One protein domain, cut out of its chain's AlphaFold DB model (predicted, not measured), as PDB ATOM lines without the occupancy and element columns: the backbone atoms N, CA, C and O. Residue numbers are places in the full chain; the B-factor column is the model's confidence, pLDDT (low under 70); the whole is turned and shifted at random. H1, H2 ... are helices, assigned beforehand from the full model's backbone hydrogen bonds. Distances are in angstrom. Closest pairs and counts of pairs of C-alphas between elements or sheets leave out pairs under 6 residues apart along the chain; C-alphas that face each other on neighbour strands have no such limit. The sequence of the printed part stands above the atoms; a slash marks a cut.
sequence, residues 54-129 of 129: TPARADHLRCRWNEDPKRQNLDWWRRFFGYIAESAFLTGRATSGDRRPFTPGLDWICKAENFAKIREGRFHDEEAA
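This is residues 54 to 129 of the 129 residues of an uncharacterized protein of Burkholderia multivorans CGD1 (UniProt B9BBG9). Two longer helices, H1 and H2, make a loose L joined by a short link, and H4 spans the open angle from near H1 to near H2, with the small H3 beside it. After H2 a long loop, residues 87 to 105, runs out past Asp 98 and folds back to H3. The printed part has 76 residues with four named helices, H1 to H4 in chain order, and no named strand; the class is all helix, with under half of the residues, 37, in named elements. It is only just compact, close to loose, with a radius of gyration of the C-alphas of 13.6 A and spans of 38 by 30 by 19 A.

H1, residues 55 to 66, begins at C-alpha 55 (-34.683, -6.989, 31.944) and is 16.0 A long. H2, residues 74 to 86, is 18.9 A long and ends at C-alpha 86 (-36.498, -34.695, 41.594). H3 is residues 106 to 109, 4.9 A. H4, residues 112 to 119, is 10.6 A long and ends at C-alpha 119 (-34.126, -24.618, 48.882).

H1 and H3 only just touch, with 3 pairs of C-alphas within 8 A, on residues 57 to 61 of H1 alone; the closest C-alphas, of Arg 57 and Asp 107, are 5.7 A apart. H1 and H4 are close but not clearly touching, 7.4 A between the C-alphas of Arg 64 and Ala 112, at a steep tilt of 51 degrees, the same way. H3 and H4 are close but not clearly touching, with C-alphas 109 and 115 closest at 5.5 A. H2 and H4 are close but not clearly touching, 7.5 A between the C-alphas of Ile 84 and Ile 118, at 71 degrees, only just about perpendicular. H1 and H2 are apart, as are H2 and H3. In H1, H2 and H4 every O i to N i+4 pair is within hydrogen-bond range; H3 is too short for such a pair.

The C-alphas of Pro 55 and Ala 129, the two farthest apart, are 43.8 A from each other. The printed part has no cut. The link from H2 to H3 is long, that from H1 to H2 short and that from H3 to H4 tight. The mean pLDDT of the printed part is 92.8, and residues 126 to 129 are under 70.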
ATOM      1  N   THR A  54     -36.626 -10.729  29.340       97.81
ATOM      2  CA  THR A  54     -36.776  -9.306  29.665       97.81
ATOM      3  C   THR A  54     -35.798  -8.847  30.757       97.81
ATOM      4  O   THR A  54     -35.321  -9.678  31.540       97.81
ATOM      5  N   PRO A  55     -35.544  -7.527  30.889       98.00
ATOM      6  CA  PRO A  55     -34.683  -6.989  31.944       98.00
ATOM      7  C   PRO A  55     -35.101  -7.428  33.353       98.00
ATOM      8  O   PRO A  55     -34.262  -7.893  34.113       98.00
ATOM      9  N   ALA A  56     -36.401  -7.420  33.665       96.81
ATOM     10  CA  ALA A  56     -36.900  -7.852  34.973       96.81
ATOM     11  C   ALA A  56     -36.579  -9.330  35.287       96.81
ATOM     12  O   ALA A  56     -36.218  -9.670  36.414       96.81
ATOM     13  N   ARG A  57     -36.660 -10.224  34.288       97.81
ATOM     14  CA  ARG A  57     -36.277 -11.640  34.453       97.81
ATOM     15  C   ARG A  57     -34.773 -11.793  34.651       97.81
ATOM     16  O   ARG A  57     -34.339 -12.574  35.501       97.81
ATOM     17  N   ALA A  58     -33.986 -11.030  33.892       98.06
ATOM     18  CA  ALA A  58     -32.544 -10.977  34.067       98.06
ATOM     19  C   ALA A  58     -32.184 -10.481  35.476       98.06
ATOM     20  O   ALA A  58     -31.343 -11.084  36.134       98.06
ATOM     21  N   ASP A  59     -32.859  -9.456  35.985       97.81
ATOM     22  CA  ASP A  59     -32.592  -8.905  37.312       97.81
ATOM     23  C   ASP A  59     -32.885  -9.917  38.422       97.81
ATOM     24  O   ASP A  59     -32.035 -10.113  39.287       97.81
ATOM     25  N   HIS A  60     -34.002 -10.656  38.359       97.94
ATOM     26  CA  HIS A  60     -34.269 -11.740  39.316       97.94
ATOM     27  C   HIS A  60     -33.137 -12.773  39.352       97.94
ATOM     28  O   HIS A  60     -32.654 -13.117  40.434       97.94
ATOM     29  N   LEU A  61     -32.687 -13.243  38.182       98.56
ATOM     30  CA  LEU A  61     -31.600 -14.217  38.104       98.56
ATOM     31  C   LEU A  61     -30.281 -13.638  38.642       98.56
ATOM     32  O   LEU A  61     -29.599 -14.287  39.434       98.56
ATOM     33  N   ARG A  62     -29.951 -12.395  38.273       98.25
ATOM     34  CA  ARG A  62     -28.736 -11.710  38.734       98.25
ATOM     35  C   ARG A  62     -28.745 -11.501  40.246       98.25
ATOM     36  O   ARG A  62     -27.720 -11.695  40.890       98.25
ATOM     37  N   CYS A  63     -29.893 -11.159  40.829       97.94
ATOM     38  CA  CYS A  63     -30.041 -11.069  42.278       97.94
ATOM     39  C   CYS A  63     -29.730 -12.412  42.946       97.94
ATOM     40  O   CYS A  63     -28.902 -12.449  43.850       97.94
ATOM     41  N   ARG A  64     -30.315 -13.524  42.474       98.38
ATOM     42  CA  ARG A  64     -30.021 -14.857  43.035       98.38
ATOM     43  C   ARG A  64     -28.539 -15.232  42.897       98.38
ATOM     44  O   ARG A  64     -28.003 -15.844  43.817       98.38
ATOM     45  N   TRP A  65     -27.899 -14.875  41.777       98.38
ATOM     46  CA  TRP A  65     -26.465 -15.080  41.515       98.38
ATOM     47  C   TRP A  65     -25.572 -14.298  42.491       98.38
ATOM     48  O   TRP A  65     -24.608 -14.847  43.019       98.38
ATOM     49  N   ASN A  66     -25.913 -13.039  42.772       97.06
ATOM     50  CA  ASN A  66     -25.112 -12.160  43.630       97.06
ATOM     51  C   ASN A  66     -25.256 -12.456  45.132       97.06
ATOM     52  O   ASN A  66     -24.382 -12.087  45.907       97.06
ATOM     53  N   GLU A  67     -26.331 -13.118  45.559       96.56
ATOM     54  CA  GLU A  67     -26.615 -13.362  46.981       96.56
ATOM     55  C   GLU A  67     -25.647 -14.305  47.700       96.56
ATOM     56  O   GLU A  67     -25.545 -14.248  48.922       96.56
ATOM     57  N   ASP A  68     -24.974 -15.201  46.981       96.25
ATOM     58  CA  ASP A  68     -24.056 -16.173  47.576       96.25
ATOM     59  C   ASP A  68     -22.918 -16.464  46.587       96.25
ATOM     60  O   ASP A  68     -23.197 -16.904  45.466       96.25
ATOM     61  N   PRO A  69     -21.640 -16.271  46.969       96.19
ATOM     62  CA  PRO A  69     -20.497 -16.612  46.126       96.19
ATOM     63  C   PRO A  69     -20.531 -18.041  45.567       96.19
ATOM     64  O   PRO A  69     -20.100 -18.266  44.440       96.19
ATOM     65  N   LYS A  70     -21.112 -19.013  46.287       97.00
ATOM     66  CA  LYS A  70     -21.250 -20.401  45.806       97.00
ATOM     67  C   LYS A  70     -22.143 -20.522  44.572       97.00
ATOM     68  O   LYS A  70     -21.974 -21.456  43.791       97.00
ATOM     69  N   ARG A  71     -23.091 -19.597  44.396       97.62
ATOM     70  CA  ARG A  71     -24.002 -19.554  43.242       97.62
ATOM     71  C   ARG A  71     -23.355 -18.928  42.020       97.62
ATOM     72  O   ARG A  71     -23.912 -19.053  40.934       97.62
ATOM     73  N   GLN A  72     -22.183 -18.315  42.160       98.00
ATOM     74  CA  GLN A  72     -21.414 -17.754  41.047       98.00
ATOM     75  C   GLN A  72     -20.639 -18.849  40.293       98.00
ATOM     76  O   GLN A  72     -19.488 -18.689  39.900       98.00
ATOM     77  N   ASN A  73     -21.275 -20.008  40.135       97.88
ATOM     78  CA  ASN A  73     -20.715 -21.228  39.588       97.88
ATOM     79  C   ASN A  73     -21.825 -21.954  38.823       97.88
ATOM     80  O   ASN A  73     -22.885 -22.243  39.381       97.88
ATOM     81  N   LEU A  74     -21.593 -22.259  37.547       98.38
ATOM     82  CA  LEU A  74     -22.608 -22.877  36.696       98.38
ATOM     83  C   LEU A  74     -23.028 -24.274  37.191       98.38
ATOM     84  O   LEU A  74     -24.212 -24.603  37.147       98.38
ATOM     85  N   ASP A  75     -22.108 -25.066  37.741       98.56
ATOM     86  CA  ASP A  75     -22.405 -26.401  38.276       98.56
ATOM     87  C   ASP A  75     -23.284 -26.345  39.522       98.56
ATOM     88  O   ASP A  75     -24.009 -27.294  39.825       98.56
ATOM     89  N   TRP A  76     -23.238 -25.243  40.275       98.69
ATOM     90  CA  TRP A  76     -24.193 -25.017  41.357       98.69
ATOM     91  C   TRP A  76     -25.621 -24.931  40.806       98.69
ATOM     92  O   TRP A  76     -26.518 -25.595  41.321       98.69
ATOM     93  N   TRP A  77     -25.823 -24.180  39.718       98.81
ATOM     94  CA  TRP A  77     -27.131 -24.046  39.070       98.81
ATOM     95  C   TRP A  77     -27.603 -25.354  38.444       98.81
ATOM     96  O   TRP A  77     -28.769 -25.704  38.599       98.81
ATOM     97  N   ARG A  78     -26.706 -26.118  37.808       98.81
ATOM     98  CA  ARG A  78     -27.037 -27.457  37.287       98.81
ATOM     99  C   ARG A  78     -27.521 -28.383  38.403       98.81
ATOM    100  O   ARG A  78     -28.570 -28.998  38.264       98.81
ATOM    101  N   ARG A  79     -26.816 -28.426  39.538       98.75
ATOM    102  CA  ARG A  79     -27.249 -29.200  40.717       98.75
ATOM    103  C   ARG A  79     -28.581 -28.707  41.276       98.75
ATOM    104  O   ARG A  79     -29.427 -29.521  41.618       98.75
ATOM    105  N   PHE A  80     -28.793 -27.393  41.330       98.75
ATOM    106  CA  PHE A  80     -30.056 -26.817  41.785       98.75
ATOM    107  C   PHE A  80     -31.237 -27.197  40.878       98.75
ATOM    108  O   PHE A  80     -32.291 -27.577  41.378       98.75
ATOM    109  N   PHE A  81     -31.068 -27.154  39.554       98.81
ATOM    110  CA  PHE A  81     -32.101 -27.617  38.623       98.81
ATOM    111  C   PHE A  81     -32.292 -29.135  38.675       98.81
ATOM    112  O   PHE A  81     -33.429 -29.582  38.595       98.81
ATOM    113  N   GLY A  82     -31.224 -29.914  38.875       98.50
ATOM    114  CA  GLY A  82     -31.317 -31.355  39.126       98.50
ATOM    115  C   GLY A  82     -32.155 -31.670  40.366       98.50
ATOM    116  O   GLY A  82     -33.092 -32.453  40.287       98.50
ATOM    117  N   TYR A  83     -31.919 -30.953  41.465       98.50
ATOM    118  CA  TYR A  83     -32.738 -31.061  42.671       98.50
ATOM    119  C   TYR A  83     -34.212 -30.701  42.412       98.50
ATOM    120  O   TYR A  83     -35.113 -31.400  42.862       98.50
ATOM    121  N   ILE A  84     -34.500 -29.648  41.635       98.31
ATOM    122  CA  ILE A  84     -35.884 -29.343  41.220       98.31
ATOM    123  C   ILE A  84     -36.477 -30.486  40.386       98.31
ATOM    124  O   ILE A  84     -37.656 -30.799  40.548       98.31
ATOM    125  N   ALA A  85     -35.681 -31.114  39.518       97.81
ATOM    126  CA  ALA A  85     -36.125 -32.208  38.661       97.81
ATOM    127  C   ALA A  85     -36.565 -33.444  39.462       97.81
ATOM    128  O   ALA A  85     -37.377 -34.226  38.972       97.81
ATOM    129  N   GLU A  86     -36.086 -33.613  40.695       96.62
ATOM    130  CA  GLU A  86     -36.498 -34.695  41.594       96.62
ATOM    131  C   GLU A  86     -37.927 -34.502  42.130       96.62
ATOM    132  O   GLU A  86     -38.640 -35.485  42.318       96.62
ATOM    133  N   SER A  87     -38.398 -33.259  42.283       96.38
ATOM    134  CA  SER A  87     -39.743 -32.963  42.794       96.38
ATOM    135  C   SER A  87     -40.830 -33.394  41.808       96.38
ATOM    136  O   SER A  87     -40.888 -32.901  40.677       96.38
ATOM    137  N   ALA A  88     -41.750 -34.261  42.239       94.44
ATOM    138  CA  ALA A  88     -42.907 -34.644  41.433       94.44
ATOM    139  C   ALA A  88     -43.833 -33.445  41.157       94.44
ATOM    140  O   ALA A  88     -44.324 -33.285  40.036       94.44
ATOM    141  N   PHE A  89     -44.023 -32.565  42.145       94.69
ATOM    142  CA  PHE A  89     -44.855 -31.370  42.015       94.69
ATOM    143  C   PHE A  89     -44.279 -30.351  41.026       94.69
ATOM    144  O   PHE A  89     -44.996 -29.894  40.138       94.69
ATOM    145  N   LEU A  90     -42.988 -30.011  41.131       96.69
ATOM    146  CA  LEU A  90     -42.362 -28.999  40.267       96.69
ATOM    147  C   LEU A  90     -42.094 -29.503  38.842       96.69
ATOM    148  O   LEU A  90     -41.781 -28.702  37.964       96.69
ATOM    149  N   THR A  91     -42.227 -30.804  38.592       96.12
ATOM    150  CA  THR A  91     -42.047 -31.404  37.260       96.12
ATOM    151  C   THR A  91     -43.349 -31.884  36.628       96.12
ATOM    152  O   THR A  91     -43.319 -32.572  35.609       96.12
ATOM    153  N   GLY A  92     -44.500 -31.530  37.206       93.62
ATOM    154  CA  GLY A  92     -45.810 -31.910  36.682       93.62
ATOM    155  C   GLY A  92     -46.089 -33.417  36.722       93.62
ATOM    156  O   GLY A  92     -46.985 -33.887  36.025       93.62
ATOM    157  N   ARG A  93     -45.324 -34.179  37.512       92.81
ATOM    158  CA  ARG A  93     -45.522 -35.621  37.715       92.81
ATOM    159  C   ARG A  93     -46.518 -35.916  38.836       92.81
ATOM    160  O   ARG A  93     -47.134 -36.975  38.826       92.81
ATOM    161  N   ALA A  94     -46.706 -34.989  39.774       89.75
ATOM    162  CA  ALA A  94     -47.746 -35.100  40.788       89.75
ATOM    163  C   ALA A  94     -49.134 -34.864  40.170       89.75
ATOM    164  O   ALA A  94     -49.379 -33.845  39.518       89.75
ATOM    165  N   THR A  95     -50.059 -35.793  40.405       77.81
ATOM    166  CA  THR A  95     -51.464 -35.678  39.995       77.81
ATOM    167  C   THR A  95     -52.280 -35.005  41.093       77.81
ATOM    168  O   THR A  95     -52.187 -35.396  42.254       77.81
ATOM    169  N   SER A  96     -53.118 -34.026  40.748       74.56
ATOM    170  CA  SER A  96     -53.986 -33.351  41.722       74.56
ATOM    171  C   SER A  96     -55.399 -33.180  41.159       74.56
ATOM    172  O   SER A  96     -55.791 -32.097  40.721       74.56
ATOM    173  N   GLY A  97     -56.153 -34.286  41.146       81.38
ATOM    174  CA  GLY A  97     -57.501 -34.350  40.571       81.38
ATOM    175  C   GLY A  97     -57.535 -33.827  39.132       81.38
ATOM    176  O   GLY A  97     -56.640 -34.122  38.344       81.38
ATOM    177  N   ASP A  98     -58.522 -32.982  38.830       82.81
ATOM    178  CA  ASP A  98     -58.722 -32.394  37.496       82.81
ATOM    179  C   ASP A  98     -57.838 -31.165  37.206       82.81
ATOM    180  O   ASP A  98     -58.003 -30.489  36.187       82.81
ATOM    181  N   ARG A  99     -56.907 -30.808  38.101       83.88
ATOM    182  CA  ARG A  99     -56.042 -29.641  37.886       83.88
ATOM    183  C   ARG A  99     -54.915 -29.974  36.918       83.88
ATOM    184  O   ARG A  99     -54.285 -31.026  36.995       83.88
ATOM    185  N   ARG A 100     -54.601 -29.012  36.044       86.62
ATOM    186  CA  ARG A 100     -53.438 -29.103  35.158       86.62
ATOM    187  C   ARG A 100     -52.154 -29.283  35.989       86.62
ATOM    188  O   ARG A 100     -51.976 -28.530  36.950       86.62
ATOM    189  N   PRO A 101     -51.244 -30.193  35.592       91.81
ATOM    190  CA  PRO A 101     -49.954 -30.341  36.251       91.81
ATOM    191  C   PRO A 101     -49.169 -29.027  36.300       91.81
ATOM    192  O   PRO A 101     -49.173 -28.249  35.339       91.81
ATOM    193  N   PHE A 102     -48.498 -28.783  37.425       94.44
ATOM    194  CA  PHE A 102     -47.703 -27.579  37.628       94.44
ATOM    195  C   PHE A 102     -46.268 -27.775  37.132       94.44
ATOM    196  O   PHE A 102     -45.610 -28.753  37.465       94.44
ATOM    197  N   THR A 103     -45.771 -26.819  36.350       96.00
ATOM    198  CA  THR A 103     -44.381 -26.783  35.876       96.00
ATOM    199  C   THR A 103     -43.901 -25.325  35.883       96.00
ATOM    200  O   THR A 103     -44.401 -24.525  35.080       96.00
ATOM    201  N   PRO A 104     -42.989 -24.919  36.786       97.12
ATOM    202  CA  PRO A 104     -42.625 -23.521  36.961       97.12
ATOM    203  C   PRO A 104     -41.663 -23.037  35.871       97.12
ATOM    204  O   PRO A 104     -40.736 -23.742  35.477       97.12
ATOM    205  N   GLY A 105     -41.853 -21.791  35.433       98.00
ATOM    206  CA  GLY A 105     -40.874 -21.063  34.625       98.00
ATOM    207  C   GLY A 105     -39.652 -20.627  35.444       98.00
ATOM    208  O   GLY A 105     -39.745 -20.438  36.660       98.00
ATOM    209  N   LEU A 106     -38.514 -20.384  34.783       98.38
ATOM    210  CA  LEU A 106     -37.298 -19.889  35.447       98.38
ATOM    211  C   LEU A 106     -37.518 -18.554  36.181       98.38
ATOM    212  O   LEU A 106     -36.936 -18.323  37.236       98.38
ATOM    213  N   ASP A 107     -38.375 -17.678  35.656       97.19
ATOM    214  CA  ASP A 107     -38.720 -16.413  36.306       97.19
ATOM    215  C   ASP A 107     -39.457 -16.624  37.633       97.19
ATOM    216  O   ASP A 107     -39.212 -15.880  38.580       97.19
ATOM    217  N   TRP A 108     -40.310 -17.650  37.719       98.19
ATOM    218  CA  TRP A 108     -40.976 -18.045  38.957       98.19
ATOM    219  C   TRP A 108     -39.986 -18.655  39.948       98.19
ATOM    220  O   TRP A 108     -40.014 -18.275  41.118       98.19
ATOM    221  N   ILE A 109     -39.090 -19.535  39.480       98.56
ATOM    222  CA  ILE A 109     -38.034 -20.164  40.293       98.56
ATOM    223  C   ILE A 109     -37.113 -19.099  40.905       98.56
ATOM    224  O   ILE A 109     -36.764 -19.186  42.078       98.56
ATOM    225  N   CYS A 110     -36.739 -18.075  40.135       98.50
ATOM    226  CA  CYS A 110     -35.817 -17.025  40.574       98.50
ATOM    227  C   CYS A 110     -36.453 -15.942  41.461       98.50
ATOM    228  O   CYS A 110     -35.727 -15.075  41.957       98.50
ATOM    229  N   LYS A 111     -37.775 -15.958  41.693       98.25
ATOM    230  CA  LYS A 111     -38.393 -15.088  42.707       98.25
ATOM    231  C   LYS A 111     -37.851 -15.466  44.081       98.25
ATOM    232  O   LYS A 111     -37.837 -16.645  44.419       98.25
ATOM    233  N   ALA A 112     -37.449 -14.471  44.872       97.88
ATOM    234  CA  ALA A 112     -36.771 -14.685  46.153       97.88
ATOM    235  C   ALA A 112     -37.513 -15.670  47.069       97.88
ATOM    236  O   ALA A 112     -36.917 -16.625  47.561       97.88
ATOM    237  N   GLU A 113     -38.825 -15.481  47.220       98.12
ATOM    238  CA  GLU A 113     -39.685 -16.343  48.033       98.12
ATOM    239  C   GLU A 113     -39.698 -17.796  47.536       98.12
ATOM    240  O   GLU A 113     -39.468 -18.722  48.308       98.12
ATOM    241  N   ASN A 114     -39.930 -18.017  46.240       98.44
ATOM    242  CA  ASN A 114     -40.001 -19.366  45.677       98.44
ATOM    243  C   ASN A 114     -38.643 -20.058  45.705       98.44
ATOM    244  O   ASN A 114     -38.563 -21.241  46.019       98.44
ATOM    245  N   PHE A 115     -37.573 -19.317  45.422       98.62
ATOM    246  CA  PHE A 115     -36.210 -19.817  45.501       98.62
ATOM    247  C   PHE A 115     -35.888 -20.319  46.915       98.62
ATOM    248  O   PHE A 115     -35.330 -21.406  47.063       98.62
ATOM    249  N   ALA A 116     -36.278 -19.560  47.948       98.19
ATOM    250  CA  ALA A 116     -36.147 -19.977  49.342       98.19
ATOM    251  C   ALA A 116     -36.980 -21.234  49.628       98.19
ATOM    252  O   ALA A 116     -36.422 -22.230  50.073       98.19
ATOM    253  N   LYS A 117     -38.268 -21.248  49.258       98.12
ATOM    254  CA  LYS A 117     -39.157 -22.410  49.445       98.12
ATOM    255  C   LYS A 117     -38.630 -23.688  48.783       98.12
ATOM    256  O   LYS A 117     -38.710 -24.753  49.384       98.12
ATOM    257  N   ILE A 118     -38.069 -23.590  47.573       98.19
ATOM    258  CA  ILE A 118     -37.425 -24.726  46.894       98.19
ATOM    259  C   ILE A 118     -36.218 -25.193  47.706       98.19
ATOM    260  O   ILE A 118     -36.103 -26.377  47.996       98.19
ATOM    261  N   ARG A 119     -35.323 -24.276  48.095       97.38
ATOM    262  CA  ARG A 119     -34.126 -24.618  48.882       97.38
ATOM    263  C   ARG A 119     -34.443 -25.187  50.265       97.38
ATOM    264  O   ARG A 119     -33.622 -25.922  50.797       97.38
ATOM    265  N   GLU A 120     -35.595 -24.839  50.824       97.12
ATOM    266  CA  GLU A 120     -36.143 -25.377  52.073       97.12
ATOM    267  C   GLU A 120     -36.842 -26.735  51.888       97.12
ATOM    268  O   GLU A 120     -37.324 -27.295  52.862       97.12
ATOM    269  N   GLY A 121     -36.933 -27.260  50.660       96.44
ATOM    270  CA  GLY A 121     -37.542 -28.564  50.384       96.44
ATOM    271  C   GLY A 121     -39.067 -28.586  50.390       96.44
ATOM    272  O   GLY A 121     -39.649 -29.652  50.276       96.44
ATOM    273  N   ARG A 122     -39.752 -27.434  50.428       95.69
ATOM    274  CA  ARG A 122     -41.225 -27.373  50.571       95.69
ATOM    275  C   ARG A 122     -42.039 -27.995  49.431       95.69
ATOM    276  O   ARG A 122     -43.262 -28.040  49.516       95.69
ATOM    277  N   PHE A 123     -41.389 -28.355  48.331       94.69
ATOM    278  CA  PHE A 123     -42.024 -28.955  47.155       94.69
ATOM    279  C   PHE A 123     -41.503 -30.358  46.861       94.69
ATOM    280  O   PHE A 123     -41.811 -30.927  45.813       94.69
ATOM    281  N   HIS A 124     -40.673 -30.885  47.746       92.88
ATOM    282  CA  HIS A 124     -40.283 -32.274  47.750       92.88
ATOM    283  C   HIS A 124     -41.179 -32.916  48.790       92.88
ATOM    284  O   HIS A 124     -41.317 -32.380  49.888       92.88
ATOM    285  N   ASP A 125     -41.869 -33.984  48.405       78.94
ATOM    286  CA  ASP A 125     -42.649 -34.736  49.374       78.94
ATOM    287  C   ASP A 125     -41.665 -35.170  50.470       78.94
ATOM    288  O   ASP A 125     -40.613 -35.740  50.160       78.94
ATOM    289  N   GLU A 126     -41.951 -34.824  51.731       58.03
ATOM    290  CA  GLU A 126     -41.291 -35.487  52.855       58.03
ATOM    291  C   GLU A 126     -41.496 -36.978  52.601       58.03
ATOM    292  O   GLU A 126     -42.621 -37.380  52.286       58.03
ATOM    293  N   GLU A 127     -40.419 -37.771  52.612       45.22
ATOM    294  CA  GLU A 127     -40.528 -39.224  52.503       45.22
ATOM    295  C   GLU A 127     -41.756 -39.680  53.287       45.22
ATOM    296  O   GLU A 127     -41.938 -39.295  54.445       45.22
ATOM    297  N   ALA A 128     -42.610 -40.470  52.637       38.44
ATOM    298  CA  ALA A 128     -43.536 -41.321  53.348       38.44
ATOM    299  C   ALA A 128     -42.698 -42.187  54.303       38.44
ATOM    300  O   ALA A 128     -42.161 -43.216  53.896       38.44
ATOM    301  N   ALA A 129     -42.519 -41.697  55.527       32.19
ATOM    302  CA  ALA A 129     -42.006 -42.432  56.667       32.19
ATOM    303  C   ALA A 129     -43.169 -43.173  57.331       32.19
ATOM    304  O   ALA A 129     -44.241 -42.548  57.522       32.19
TER     305      ALA A 129